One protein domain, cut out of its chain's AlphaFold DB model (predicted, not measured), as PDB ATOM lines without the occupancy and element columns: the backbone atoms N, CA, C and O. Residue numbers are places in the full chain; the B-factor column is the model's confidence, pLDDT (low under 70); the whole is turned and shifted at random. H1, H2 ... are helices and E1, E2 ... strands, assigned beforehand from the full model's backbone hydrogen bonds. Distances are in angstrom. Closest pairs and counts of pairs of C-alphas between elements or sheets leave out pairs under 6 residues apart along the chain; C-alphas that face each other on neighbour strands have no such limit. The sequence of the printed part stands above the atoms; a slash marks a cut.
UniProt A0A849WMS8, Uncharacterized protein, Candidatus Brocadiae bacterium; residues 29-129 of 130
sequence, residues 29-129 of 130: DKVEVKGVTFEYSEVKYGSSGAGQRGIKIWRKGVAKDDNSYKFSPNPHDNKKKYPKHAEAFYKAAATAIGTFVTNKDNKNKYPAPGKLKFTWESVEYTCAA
ATOM      1  N   ASP A  29     136.879 156.746 133.475       96.19
ATOM      2  CA  ASP A  29     136.958 155.759 132.398       96.19
ATOM      3  C   ASP A  29     138.252 155.970 131.585       96.19
ATOM      4  O   ASP A  29     139.154 156.708 131.995       96.19
ATOM      5  N   LYS A  30     138.388 155.282 130.450       97.56
ATOM      6  CA  LYS A  30     139.549 155.337 129.565       97.56
ATOM      7  C   LYS A  30     139.154 155.331 128.092       97.56
ATOM      8  O   LYS A  30     138.127 154.786 127.696       97.56
ATOM      9  N   VAL A  31     140.020 155.893 127.259       98.25
ATOM     10  CA  VAL A  31     139.976 155.756 125.798       98.25
ATOM     11  C   VAL A  31     141.328 155.295 125.278       98.25
ATOM     12  O   VAL A  31     142.368 155.635 125.838       98.25
ATOM     13  N   GLU A  32     141.322 154.539 124.188       98.12
ATOM     14  CA  GLU A  32     142.537 154.200 123.458       98.12
ATOM     15  C   GLU A  32     142.593 155.010 122.165       98.12
ATOM     16  O   GLU A  32     141.659 154.988 121.363       98.12
ATOM     17  N   VAL A  33     143.687 155.743 121.966       97.56
ATOM     18  CA  VAL A  33     143.921 156.542 120.761       97.56
ATOM     19  C   VAL A  33     145.292 156.188 120.211       97.56
ATOM     20  O   VAL A  33     146.303 156.392 120.881       97.56
ATOM     21  N   LYS A  34     145.330 155.650 118.986       95.56
ATOM     22  CA  LYS A  34     146.571 155.239 118.300       95.56
ATOM     23  C   LYS A  34     147.480 154.353 119.177       95.56
ATOM     24  O   LYS A  34     148.690 154.561 119.218       95.56
ATOM     25  N   GLY A  35     146.892 153.400 119.906       95.00
ATOM     26  CA  GLY A  35     147.614 152.476 120.791       95.00
ATOM     27  C   GLY A  35     148.055 153.064 122.138       95.00
ATOM     28  O   GLY A  35     148.704 152.376 122.920       95.00
ATOM     29  N   VAL A  36     147.715 154.322 122.441       97.44
ATOM     30  CA  VAL A  36     147.958 154.944 123.750       97.44
ATOM     31  C   VAL A  36     146.655 154.962 124.543       97.44
ATOM     32  O   VAL A  36     145.650 155.506 124.086       97.44
ATOM     33  N   THR A  37     146.671 154.387 125.747       98.38
ATOM     34  CA  THR A  37     145.542 154.468 126.685       98.38
ATOM     35  C   THR A  37     145.603 155.774 127.475       98.38
ATOM     36  O   THR A  37     146.579 156.029 128.183       98.38
ATOM     37  N   PHE A  38     144.534 156.559 127.396       98.38
ATOM     38  CA  PHE A  38     144.294 157.737 128.221       98.38
ATOM     39  C   PHE A  38     143.206 157.415 129.238       98.38
ATOM     40  O   PHE A  38     142.091 157.062 128.857       98.38
ATOM     41  N   GLU A  39     143.527 157.531 130.518       98.19
ATOM     42  CA  GLU A  39     142.549 157.487 131.602       98.19
ATOM     43  C   GLU A  39     142.091 158.911 131.903       98.19
ATOM     44  O   GLU A  39     142.860 159.867 131.762       98.19
ATOM     45  N   TYR A  40     140.825 159.063 132.272       97.56
ATOM     46  CA  TYR A  40     140.252 160.366 132.559       97.56
ATOM     47  C   TYR A  40     139.197 160.299 133.655       97.56
ATOM     48  O   TYR A  40     138.567 159.264 133.880       97.56
ATOM     49  N   SER A  41     138.984 161.438 134.303       95.75
ATOM     50  CA  SER A  41     137.919 161.643 135.271       95.75
ATOM     51  C   SER A  41     137.247 163.004 135.106       95.75
ATOM     52  O   SER A  41     137.833 163.976 134.617       95.75
ATOM     53  N   GLU A  42     135.982 163.068 135.504       94.06
ATOM     54  CA  GLU A  42     135.244 164.319 135.629       94.06
ATOM     55  C   GLU A  42     135.788 165.166 136.788       94.06
ATOM     56  O   GLU A  42     135.972 164.680 137.902       94.06
ATOM     57  N   VAL A  43     135.942 166.468 136.540       92.81
ATOM     58  CA  VAL A  43     136.264 167.476 137.553       92.81
ATOM     59  C   VAL A  43     135.110 168.467 137.677       92.81
ATOM     60  O   VAL A  43     134.684 169.088 136.697       92.81
ATOM     61  N   LYS A  44     134.626 168.661 138.907       91.31
ATOM     62  CA  LYS A  44     133.689 169.732 139.259       91.31
ATOM     63  C   LYS A  44     134.450 170.921 139.841       91.31
ATOM     64  O   LYS A  44     135.064 170.810 140.897       91.31
ATOM     65  N   TYR A  45     134.335 172.074 139.197       86.94
ATOM     66  CA  TYR A  45     134.833 173.349 139.696       86.94
ATOM     67  C   TYR A  45     133.697 174.129 140.371       86.94
ATOM     68  O   TYR A  45     132.673 174.437 139.750       86.94
ATOM     69  N   GLY A  46     133.894 174.456 141.650       81.19
ATOM     70  CA  GLY A  46     132.939 175.186 142.487       81.19
ATOM     71  C   GLY A  46     132.068 174.293 143.379       81.19
ATOM     72  O   GLY A  46     131.802 173.127 143.081       81.19
ATOM     73  N   SER A  47     131.609 174.866 144.493       69.06
ATOM     74  CA  SER A  47     131.004 174.125 145.611       69.06
ATOM     75  C   SER A  47     129.476 174.006 145.553       69.06
ATOM     76  O   SER A  47     128.895 173.241 146.317       69.06
ATOM     77  N   SER A  48     128.799 174.726 144.651       64.38
ATOM     78  CA  SER A  48     127.331 174.843 144.651       64.38
ATOM     79  C   SER A  48     126.723 174.675 143.256       64.38
ATOM     80  O   SER A  48     127.340 175.005 142.243       64.38
ATOM     81  N   GLY A  49     125.498 174.141 143.203       68.94
ATOM     82  CA  GLY A  49     124.744 173.940 141.963       68.94
ATOM     83  C   GLY A  49     125.396 172.961 140.979       68.94
ATOM     84  O   GLY A  49     126.165 172.071 141.366       68.94
ATOM     85  N   ALA A  50     125.076 173.138 139.693       70.38
ATOM     86  CA  ALA A  50     125.583 172.299 138.607       70.38
ATOM     87  C   ALA A  50     127.115 172.359 138.466       70.38
ATOM     88  O   ALA A  50     127.700 171.379 138.014       70.38
ATOM     89  N   GLY A  51     127.760 173.438 138.933       82.12
ATOM     90  CA  GLY A  51     129.212 173.631 138.906       82.12
ATOM     91  C   GLY A  51     129.787 173.711 137.491       82.12
ATOM     92  O   GLY A  51     129.235 173.160 136.537       82.12
ATOM     93  N   GLN A  52     130.913 174.397 137.340       89.88
ATOM     94  CA  GLN A  52     131.650 174.368 136.083       89.88
ATOM     95  C   GLN A  52     132.274 172.978 135.920       89.88
ATOM     96  O   GLN A  52     132.923 172.486 136.840       89.88
ATOM     97  N   ARG A  53     132.065 172.323 134.776       92.94
ATOM     98  CA  ARG A  53     132.616 170.985 134.526       92.94
ATOM     99  C   ARG A  53     133.906 171.037 133.740       92.94
ATOM    100  O   ARG A  53     134.163 171.987 132.992       92.94
ATOM    101  N   GLY A  54     134.695 170.001 133.936       95.12
ATOM    102  CA  GLY A  54     135.965 169.804 133.283       95.12
ATOM    103  C   GLY A  54     136.425 168.365 133.377       95.12
ATOM    104  O   GLY A  54     135.723 167.512 133.911       95.12
ATOM    105  N   ILE A  55     137.608 168.110 132.845       96.75
ATOM    106  CA  ILE A  55     138.199 166.780 132.738       96.75
ATOM    107  C   ILE A  55     139.619 166.821 133.268       96.75
ATOM    108  O   ILE A  55     140.370 167.741 132.940       96.75
ATOM    109  N   LYS A  56     139.975 165.812 134.057       97.44
ATOM    110  CA  LYS A  56     141.351 165.429 134.343       97.44
ATOM    111  C   LYS A  56     141.695 164.234 133.453       97.44
ATOM    112  O   LYS A  56     140.877 163.330 133.322       97.44
ATOM    113  N   ILE A  57     142.863 164.229 132.823       98.31
ATOM    114  CA  ILE A  57     143.279 163.199 131.862       98.31
ATOM    115  C   ILE A  57     144.781 162.930 131.967       98.31
ATOM    116  O   ILE A  57     145.559 163.861 132.176       98.31
ATOM    117  N   TRP A  58     145.182 161.666 131.840       98.19
ATOM    118  CA  TRP A  58     146.580 161.228 131.884       98.19
ATOM    119  C   TRP A  58     146.793 159.983 131.018       98.19
ATOM    120  O   TRP A  58     145.886 159.168 130.822       98.19
ATOM    121  N   ARG A  59     148.011 159.790 130.502       98.06
ATOM    122  CA  ARG A  59     148.405 158.541 129.838       98.06
ATOM    123  C   ARG A  59     148.664 157.468 130.883       98.06
ATOM    124  O   ARG A  59     149.434 157.659 131.828       98.06
ATOM    125  N   LYS A  60     148.056 156.300 130.685       97.50
ATOM    126  CA  LYS A  60     148.227 155.163 131.587       97.50
ATOM    127  C   LYS A  60     149.696 154.734 131.634       97.50
ATOM    128  O   LYS A  60     150.303 154.470 130.601       97.50
ATOM    129  N   GLY A  61     150.250 154.635 132.842       95.69
ATOM    130  CA  GLY A  61     151.629 154.188 133.072       95.69
ATOM    131  C   GLY A  61     152.711 155.252 132.847       95.69
ATOM    132  O   GLY A  61     153.890 154.922 132.942       95.69
ATOM    133  N   VAL A  62     152.349 156.513 132.580       96.00
ATOM    134  CA  VAL A  62     153.310 157.619 132.434       96.00
ATOM    135  C   VAL A  62     153.341 158.446 133.718       96.00
ATOM    136  O   VAL A  62     152.325 158.971 134.164       96.00
ATOM    137  N   ALA A  63     154.518 158.565 134.332       93.56
ATOM    138  CA  ALA A  63     154.681 159.338 135.558       93.56
ATOM    139  C   ALA A  63     154.507 160.847 135.302       93.56
ATOM    140  O   ALA A  63     155.092 161.382 134.360       93.56
ATOM    141  N   LYS A  64     153.779 161.533 136.199       92.81
ATOM    142  CA  LYS A  64     153.548 162.994 136.177       92.81
ATOM    143  C   LYS A  64     152.886 163.493 134.880       92.81
ATOM    144  O   LYS A  64     153.282 164.526 134.346       92.81
ATOM    145  N   ASP A  65     151.898 162.752 134.381       95.31
ATOM    146  CA  ASP A  65     151.221 163.032 133.106       95.31
ATOM    147  C   ASP A  65     149.803 163.608 133.246       95.31
ATOM    148  O   ASP A  65     149.048 163.661 132.279       95.31
ATOM    149  N   ASP A  66     149.420 164.021 134.450       94.12
ATOM    150  CA  ASP A  66     148.105 164.588 134.718       94.12
ATOM    151  C   ASP A  66     147.934 165.971 134.071       94.12
ATOM    152  O   ASP A  66     148.737 166.885 134.281       94.12
ATOM    153  N   ASN A  67     146.838 166.151 133.335       97.56
ATOM    154  CA  ASN A  67     146.398 167.442 132.820       97.56
ATOM    155  C   ASN A  67     144.913 167.668 133.118       97.56
ATOM    156  O   ASN A  67     144.146 166.708 133.174       97.56
ATOM    157  N   SER A  68     144.507 168.927 133.280       96.94
ATOM    158  CA  SER A  68     143.133 169.287 133.629       96.94
ATOM    159  C   SER A  68     142.638 170.492 132.840       96.94
ATOM    160  O   SER A  68     143.364 171.470 132.664       96.94
ATOM    161  N   TYR A  69     141.368 170.450 132.440       97.00
ATOM    162  CA  TYR A  69     140.709 171.518 131.685       97.00
ATOM    163  C   TYR A  69     139.305 171.787 132.205       97.00
ATOM    164  O   TYR A  69     138.579 170.843 132.505       97.00
ATOM    165  N   LYS A  70     138.877 173.054 132.186       96.31
ATOM    166  CA  LYS A  70     137.448 173.417 132.200       96.31
ATOM    167  C   LYS A  70     136.877 173.322 130.788       96.31
ATOM    168  O   LYS A  70     137.569 173.610 129.815       96.31
ATOM    169  N   PHE A  71     135.596 172.991 130.666       96.25
ATOM    170  CA  PHE A  71     134.881 173.064 129.391       96.25
ATOM    171  C   PHE A  71     134.192 174.416 129.214       96.25
ATOM    172  O   PHE A  71     133.480 174.872 130.102       96.25
ATOM    173  N   SER A  72     134.369 175.062 128.067       95.38
ATOM    174  CA  SER A  72     133.633 176.282 127.717       95.38
ATOM    175  C   SER A  72     132.921 176.093 126.376       95.38
ATOM    176  O   SER A  72     133.615 175.835 125.392       95.38
ATOM    177  N   PRO A  73     131.578 176.183 126.302       94.81
ATOM    178  CA  PRO A  73     130.635 176.442 127.397       94.81
ATOM    179  C   PRO A  73     130.558 175.285 128.412       94.81
ATOM    180  O   PRO A  73     131.110 174.206 128.186       94.81
ATOM    181  N   ASN A  74     129.874 175.497 129.544       93.00
ATOM    182  CA  ASN A  74     129.661 174.430 130.520       93.00
ATOM    183  C   ASN A  74     128.716 173.376 129.913       93.00
ATOM    184  O   ASN A  74     127.625 173.726 129.462       93.00
ATOM    185  N   PRO A  75     129.059 172.077 129.901       91.50
ATOM    186  CA  PRO A  75     128.186 171.057 129.329       91.50
ATOM    187  C   PRO A  75     126.818 170.954 130.021       91.50
ATOM    188  O   PRO A  75     125.841 170.580 129.371       91.50
ATOM    189  N   HIS A  76     126.693 171.373 131.286       89.19
ATOM    190  CA  HIS A  76     125.386 171.482 131.947       89.19
ATOM    191  C   HIS A  76     124.439 172.508 131.310       89.19
ATOM    192  O   HIS A  76     123.227 172.396 131.506       89.19
ATOM    193  N   ASP A  77     124.946 173.459 130.520       88.06
ATOM    194  CA  ASP A  77     124.111 174.408 129.779       88.06
ATOM    195  C   ASP A  77     123.337 173.701 128.652       88.06
ATOM    196  O   ASP A  77     122.222 174.099 128.309       88.06
ATOM    197  N   ASN A  78     123.837 172.556 128.165       83.75
ATOM    198  CA  ASN A  78     123.099 171.642 127.291       83.75
ATOM    199  C   ASN A  78     122.187 170.703 128.108       83.75
ATOM    200  O   ASN A  78     122.324 169.473 128.104       83.75
ATOM    201  N   LYS A  79     121.225 171.302 128.824       77.12
ATOM    202  CA  LYS A  79     120.357 170.640 129.822       77.12
ATOM    203  C   LYS A  79     119.595 169.420 129.296       77.12
ATOM    204  O   LYS A  79     119.272 168.525 130.070       77.12
ATOM    205  N   LYS A  80     119.277 169.383 127.997       75.94
ATOM    206  CA  LYS A  80     118.486 168.297 127.392       75.94
ATOM    207  C   LYS A  80     119.313 167.040 127.122       75.94
ATOM    208  O   LYS A  80     118.767 165.942 127.212       75.94
ATOM    209  N   LYS A  81     120.593 167.198 126.768       77.56
ATOM    210  CA  LYS A  81     121.427 166.097 126.269       77.56
ATOM    211  C   LYS A  81     122.502 165.670 127.256       77.56
ATOM    212  O   LYS A  81     122.644 164.476 127.498       77.56
ATOM    213  N   TYR A  82     123.221 166.613 127.860       82.25
ATOM    214  CA  TYR A  82     124.383 166.278 128.682       82.25
ATOM    215  C   TYR A  82     124.060 165.369 129.879       82.25
ATOM    216  O   TYR A  82     124.727 164.348 130.008       82.25
ATOM    217  N   PRO A  83     123.020 165.617 130.705       78.44
ATOM    218  CA  PRO A  83     122.770 164.770 131.876       78.44
ATOM    219  C   PRO A  83     122.527 163.288 131.548       78.44
ATOM    220  O   PRO A  83     122.847 162.429 132.357       78.44
ATOM    221  N   LYS A  84     121.977 162.983 130.365       79.00
ATOM    222  CA  LYS A  84     121.691 161.607 129.917       79.00
ATOM    223  C   LYS A  84     122.871 160.943 129.209       79.00
ATOM    224  O   LYS A  84     122.873 159.731 129.034       79.00
ATOM    225  N   HIS A  85     123.840 161.738 128.766       86.50
ATOM    226  CA  HIS A  85     124.923 161.300 127.891       86.50
ATOM    227  C   HIS A  85     126.282 161.833 128.360       86.50
ATOM    228  O   HIS A  85     127.177 162.055 127.545       86.50
ATOM    229  N   ALA A  86     126.439 162.046 129.669       90.25
ATOM    230  CA  ALA A  86     127.655 162.604 130.244       90.25
ATOM    231  C   ALA A  86     128.871 161.725 129.910       90.25
ATOM    232  O   ALA A  86     129.867 162.237 129.413       90.25
ATOM    233  N   GLU A  87     128.760 160.401 130.043       92.06
ATOM    234  CA  GLU A  87     129.818 159.457 129.650       92.06
ATOM    235  C   GLU A  87     130.242 159.622 128.182       92.06
ATOM    236  O   GLU A  87     131.430 159.716 127.879       92.06
ATOM    237  N   ALA A  88     129.279 159.737 127.259       93.62
ATOM    238  CA  ALA A  88     129.564 159.935 125.838       93.62
ATOM    239  C   ALA A  88     130.249 161.286 125.568       93.62
ATOM    240  O   ALA A  88     131.141 161.364 124.721       93.62
ATOM    241  N   PHE A  89     129.863 162.334 126.298       95.81
ATOM    242  CA  PHE A  89     130.523 163.636 126.242       95.81
ATOM    243  C   PHE A  89     131.984 163.548 126.712       95.81
ATOM    244  O   PHE A  89     132.881 163.995 125.994       95.81
ATOM    245  N   TYR A  90     132.252 162.927 127.866       97.06
ATOM    246  CA  TYR A  90     133.622 162.785 128.373       97.06
ATOM    247  C   TYR A  90     134.482 161.889 127.488       97.06
ATOM    248  O   TYR A  90     135.637 162.223 127.230       97.06
ATOM    249  N   LYS A  91     133.914 160.811 126.937       97.06
ATOM    250  CA  LYS A  91     134.595 159.972 125.947       97.06
ATOM    251  C   LYS A  91     134.980 160.770 124.701       97.06
ATOM    252  O   LYS A  91     136.101 160.624 124.210       97.06
ATOM    253  N   ALA A  92     134.092 161.633 124.200       97.81
ATOM    254  CA  ALA A  92     134.381 162.505 123.061       97.81
ATOM    255  C   ALA A  92     135.496 163.514 123.384       97.81
ATOM    256  O   ALA A  92     136.448 163.644 122.612       97.81
ATOM    257  N   ALA A  93     135.429 164.160 124.551       98.19
ATOM    258  CA  ALA A  93     136.459 165.085 125.022       98.19
ATOM    259  C   ALA A  93     137.830 164.396 125.169       98.19
ATOM    260  O   ALA A  93     138.830 164.872 124.629       98.19
ATOM    261  N   ALA A  94     137.875 163.241 125.841       98.56
ATOM    262  CA  ALA A  94     139.094 162.459 126.033       98.56
ATOM    263  C   ALA A  94     139.680 161.977 124.700       98.56
ATOM    264  O   ALA A  94     140.893 162.033 124.501       98.56
ATOM    265  N   THR A  95     138.828 161.571 123.753       98.62
ATOM    266  CA  THR A  95     139.257 161.176 122.401       98.62
ATOM    267  C   THR A  95     139.884 162.350 121.648       98.62
ATOM    268  O   THR A  95     140.928 162.180 121.013       98.62
ATOM    269  N   ALA A  96     139.299 163.549 121.735       98.56
ATOM    270  CA  ALA A  96     139.848 164.748 121.104       98.56
ATOM    271  C   ALA A  96     141.216 165.132 121.699       98.56
ATOM    272  O   ALA A  96     142.168 165.375 120.953       98.56
ATOM    273  N   ILE A  97     141.344 165.112 123.031       98.56
ATOM    274  CA  ILE A  97     142.615 165.384 123.722       98.56
ATOM    275  C   ILE A  97     143.659 164.323 123.366       98.56
ATOM    276  O   ILE A  97     144.772 164.669 122.969       98.56
ATOM    277  N   GLY A  98     143.305 163.038 123.430       98.31
ATOM    278  CA  GLY A  98     144.202 161.942 123.067       98.31
ATOM    279  C   GLY A  98     144.656 162.016 121.607       98.31
ATOM    280  O   GLY A  98     145.830 161.798 121.307       98.31
ATOM    281  N   THR A  99     143.767 162.407 120.689       98.50
ATOM    282  CA  THR A  99     144.106 162.602 119.266       98.50
ATOM    283  C   THR A  99     145.097 163.744 119.079       98.50
ATOM    284  O   THR A  99     146.045 163.606 118.304       98.50
ATOM    285  N   PHE A 100     144.922 164.845 119.816       98.44
ATOM    286  CA  PHE A 100     145.878 165.946 119.827       98.44
ATOM    287  C   PHE A 100     147.244 165.485 120.348       98.44
ATOM    288  O   PHE A 100     148.248 165.674 119.664       98.44
ATOM    289  N   VAL A 101     147.288 164.844 121.520       97.81
ATOM    290  CA  VAL A 101     148.538 164.399 122.164       97.81
ATOM    291  C   VAL A 101     149.299 163.415 121.276       97.81
ATOM    292  O   VAL A 101     150.510 163.532 121.115       97.81
ATOM    293  N   THR A 102     148.593 162.468 120.660       97.38
ATOM    294  CA  THR A 102     149.188 161.437 119.792       97.38
ATOM    295  C   THR A 102     149.478 161.920 118.370       97.38
ATOM    296  O   THR A 102     149.931 161.140 117.525       97.38
ATOM    297  N   ASN A 103     149.220 163.191 118.053       96.56
ATOM    298  CA  ASN A 103     149.737 163.779 116.828       96.56
ATOM    299  C   ASN A 103     151.250 164.025 116.982       96.56
ATOM    300  O   ASN A 103     151.698 164.665 117.935       96.56
ATOM    301  N   LYS A 104     152.040 163.524 116.022       94.00
ATOM    302  CA  LYS A 104     153.507 163.631 116.009       94.00
ATOM    303  C   LYS A 104     153.974 165.086 116.083       94.00
ATOM    304  O   LYS A 104     154.946 165.371 116.781       94.00
ATOM    305  N   ASP A 105     153.235 166.000 115.458       95.88
ATOM    306  CA  ASP A 105     153.550 167.434 115.440       95.88
ATOM    307  C   ASP A 105     153.507 168.057 116.842       95.88
ATOM    308  O   ASP A 105     154.269 168.972 117.159       95.88
ATOM    309  N   ASN A 106     152.672 167.500 117.722       95.88
ATOM    310  CA  ASN A 106     152.488 167.984 119.085       95.88
ATOM    311  C   ASN A 106     153.497 167.388 120.075       95.88
ATOM    312  O   ASN A 106     153.517 167.793 121.237       95.88
ATOM    313  N   LYS A 107     154.364 166.458 119.642       94.62
ATOM    314  CA  LYS A 107     155.448 165.875 120.458       94.62
ATOM    315  C   LYS A 107     154.959 165.350 121.815       94.62
ATOM    316  O   LYS A 107     155.606 165.577 122.838       94.62
ATOM    317  N   ASN A 108     153.806 164.677 121.827       93.44
ATOM    318  CA  ASN A 108     153.158 164.158 123.035       93.44
ATOM    319  C   ASN A 108     152.802 165.220 124.090       93.44
ATOM    320  O   ASN A 108     152.629 164.886 125.263       93.44
ATOM    321  N   LYS A 109     152.706 166.495 123.702       97.00
ATOM    322  CA  LYS A 109     152.247 167.560 124.590       97.00
ATOM    323  C   LYS A 109     150.730 167.624 124.591       97.00
ATOM    324  O   LYS A 109     150.080 167.537 123.549       97.00
ATOM    325  N   TYR A 110     150.187 167.849 125.776       97.75
ATOM    326  CA  TYR A 110     148.798 168.237 125.946       97.75
ATOM    327  C   TYR A 110     148.531 169.618 125.331       97.75
ATOM    328  O   TYR A 110     149.440 170.457 125.281       97.75
ATOM    329  N   PRO A 111     147.303 169.875 124.852       97.38
ATOM    330  CA  PRO A 111     146.956 171.167 124.281       97.38
ATOM    331  C   PRO A 111     147.064 172.269 125.335       97.38
ATOM    332  O   PRO A 111     146.624 172.112 126.475       97.38
ATOM    333  N   ALA A 112     147.620 173.417 124.952       97.38
ATOM    334  CA  ALA A 112     147.543 174.593 125.807       97.38
ATOM    335  C   ALA A 112     146.066 175.005 126.001       97.38
ATOM    336  O   ALA A 112     145.261 174.839 125.074       97.38
ATOM    337  N   PRO A 113     145.695 175.561 127.168       96.19
ATOM    338  CA  PRO A 113     144.349 176.067 127.403       96.19
ATOM    339  C   PRO A 113     143.848 176.981 126.278       96.19
ATOM    340  O   PRO A 113     144.568 177.857 125.796       96.19
ATOM    341  N   GLY A 114     142.611 176.762 125.837       95.62
ATOM    342  CA  GLY A 114     141.970 177.519 124.762       95.62
ATOM    343  C   GLY A 114     142.365 177.100 123.342       95.62
ATOM    344  O   GLY A 114     141.834 177.662 122.388       95.62
ATOM    345  N   LYS A 115     143.296 176.148 123.169       97.06
ATOM    346  CA  LYS A 115     143.777 175.730 121.837       97.06
ATOM    347  C   LYS A 115     143.072 174.507 121.272       97.06
ATOM    348  O   LYS A 115     142.994 174.387 120.054       97.06
ATOM    349  N   LEU A 116     142.567 173.618 122.125       97.94
ATOM    350  CA  LEU A 116     141.775 172.481 121.672       97.94
ATOM    351  C   LEU A 116     140.287 172.808 121.752       97.94
ATOM    352  O   LEU A 116     139.781 173.216 122.800       97.94
ATOM    353  N   LYS A 117     139.610 172.563 120.633       98.06
ATOM    354  CA  LYS A 117     138.162 172.593 120.496       98.06
ATOM    355  C   LYS A 117     137.674 171.225 120.031       98.06
ATOM    356  O   LYS A 117     138.380 170.547 119.285       98.06
ATOM    357  N   PHE A 118     136.485 170.827 120.457       97.50
ATOM    358  CA  PHE A 118     135.813 169.623 119.976       97.50
ATOM    359  C   PHE A 118     134.308 169.862 119.891       97.50
ATOM    360  O   PHE A 118     133.750 170.634 120.666       97.50
ATOM    361  N   THR A 119     133.643 169.196 118.952       96.19
ATOM    362  CA  THR A 119     132.192 169.305 118.784       96.19
ATOM    363  C   THR A 119     131.510 168.080 119.373       96.19
ATOM    364  O   THR A 119     131.885 166.949 119.069       96.19
ATOM    365  N   TRP A 120     130.479 168.298 120.184       94.75
ATOM    366  CA  TRP A 120     129.599 167.244 120.679       94.75
ATOM    367  C   TRP A 120     128.152 167.719 120.594       94.75
ATOM    368  O   TRP A 120     127.833 168.814 121.051       94.75
ATOM    369  N   GLU A 121     127.276 166.920 119.980       91.38
ATOM    370  CA  GLU A 121     125.850 167.252 119.820       91.38
ATOM    371  C   GLU A 121     125.608 168.645 119.205       91.38
ATOM    372  O   GLU A 121     124.738 169.398 119.639       91.38
ATOM    373  N   SER A 122     126.390 168.986 118.173       91.00
ATOM    374  CA  SER A 122     126.370 170.284 117.469       91.00
ATOM    375  C   SER A 122     126.781 171.501 118.309       91.00
ATOM    376  O   SER A 122     126.610 172.634 117.864       91.00
ATOM    377  N   VAL A 123     127.350 171.294 119.499       93.94
ATOM    378  CA  VAL A 123     127.936 172.354 120.327       93.94
ATOM    379  C   VAL A 123     129.457 172.235 120.276       93.94
ATOM    380  O   VAL A 123     130.007 171.154 120.488       93.94
ATOM    381  N   GLU A 124     130.143 173.336 119.975       96.88
ATOM    382  CA  GLU A 124     131.599 173.419 120.088       96.88
ATOM    383  C   GLU A 124     131.988 173.711 121.540       96.88
ATOM    384  O   GLU A 124     131.512 174.671 122.144       96.88
ATOM    385  N   TYR A 125     132.881 172.890 122.077       97.56
ATOM    386  CA  TYR A 125     133.464 173.034 123.398       97.56
ATOM    387  C   TYR A 125     134.954 173.318 123.276       97.56
ATOM    388  O   TYR A 125     135.659 172.709 122.476       97.56
ATOM    389  N   THR A 126     135.443 174.216 124.118       98.19
ATOM    390  CA  THR A 126     136.854 174.557 124.261       98.19
ATOM    391  C   THR A 126     137.392 173.976 125.565       98.19
ATOM    392  O   THR A 126     136.777 174.139 126.621       98.19
ATOM    393  N   CYS A 127     138.565 173.346 125.504       97.12
ATOM    394  CA  CYS A 127     139.342 172.964 126.683       97.12
ATOM    395  C   CYS A 127     140.058 174.207 127.235       97.12
ATOM    396  O   CYS A 127     141.129 174.585 126.757       97.12
ATOM    397  N   ALA A 128     139.439 174.882 128.199       94.94
ATOM    398  CA  ALA A 128     139.918 176.107 128.830       94.94
ATOM    399  C   ALA A 128     140.779 175.822 130.071       94.94
ATOM    400  O   ALA A 128     140.907 174.680 130.516       94.94
ATOM    401  N   ALA A 129     141.379 176.878 130.624       92.12
ATOM    402  CA  ALA A 129     142.211 176.766 131.816       92.12
ATOM    403  C   ALA A 129     141.389 176.208 132.996       92.12
ATOM    404  O   ALA A 129     140.202 176.536 133.089       92.12
TER     405      ALA A 129
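What this domain is: This is residues 29 to 129 of the 130 residues of an uncharacterized protein of Candidatus Brocadiae bacterium (UniProt A0A849WMS8). One antiparallel sheet of six strands, curled like part of a barrel, wraps round a single helix, H1, with its edge strands E1 and E5 on either side of the helix. The printed part has 101 residues, with E1 E2 E3 E4 H1 E5 E6 along the chain and sheet order E1 E2 E3 E4 E6 E5. The class is mixed; the whole is compact, radius of gyration of the C-alphas 13.1 A, and spans 37 by 28 by 23 A.

Where its parts are: E1, residues 29 to 33, 13.6 A, begins at C-alpha 29 (136.958, 155.759, 132.398). E2, 36 to 45, measures 27.7 A; E3, 52 to 59, 23.9 A; E4, 67 to 72, 16.3 A. H1, 86 to 101, measures 22.5 A. E5, 117 to 120, measures 10.1 A; E6, 123 to 128, 15.2 A, ends at C-alpha 128 (139.918, 176.107, 128.830).

How they stand to each other: E1 to E4 form a meander, each strand the antiparallel neighbour of the one before: N 31 and O 38 are 2.9 A apart, N 43 and O 54 2.8 A, N 57 and O 67 2.8 A. The pairing of E4 is staggered: residues 67 to 70 pair with E3, 70 to 72 with E6, N 128 and O 70 at 2.8 A. E5 and E6 form a hairpin, N 125 and O 118 at 2.8 A. E4, H1 and E5 make a split strand-helix-strand unit, E6 between its strands, with a left-handed crossover. H1 is on one face of the strongly twisted sheet, making two layers; its closest C-alphas to E1 are Gly 98 and Val 33, 5.9 A, and to E5 Ala 96 and Phe 118, 6.4 A. In H1 every O i to N i+4 pair is within hydrogen-bond range.

The domain as a whole: The C-alphas farthest apart, Ser 48 and Lys 104, are 40.4 A apart. The printed part has no cut. The links E4 to H1 and H1 to E5 are long. Residues 47 to 49 have pLDDT under 70.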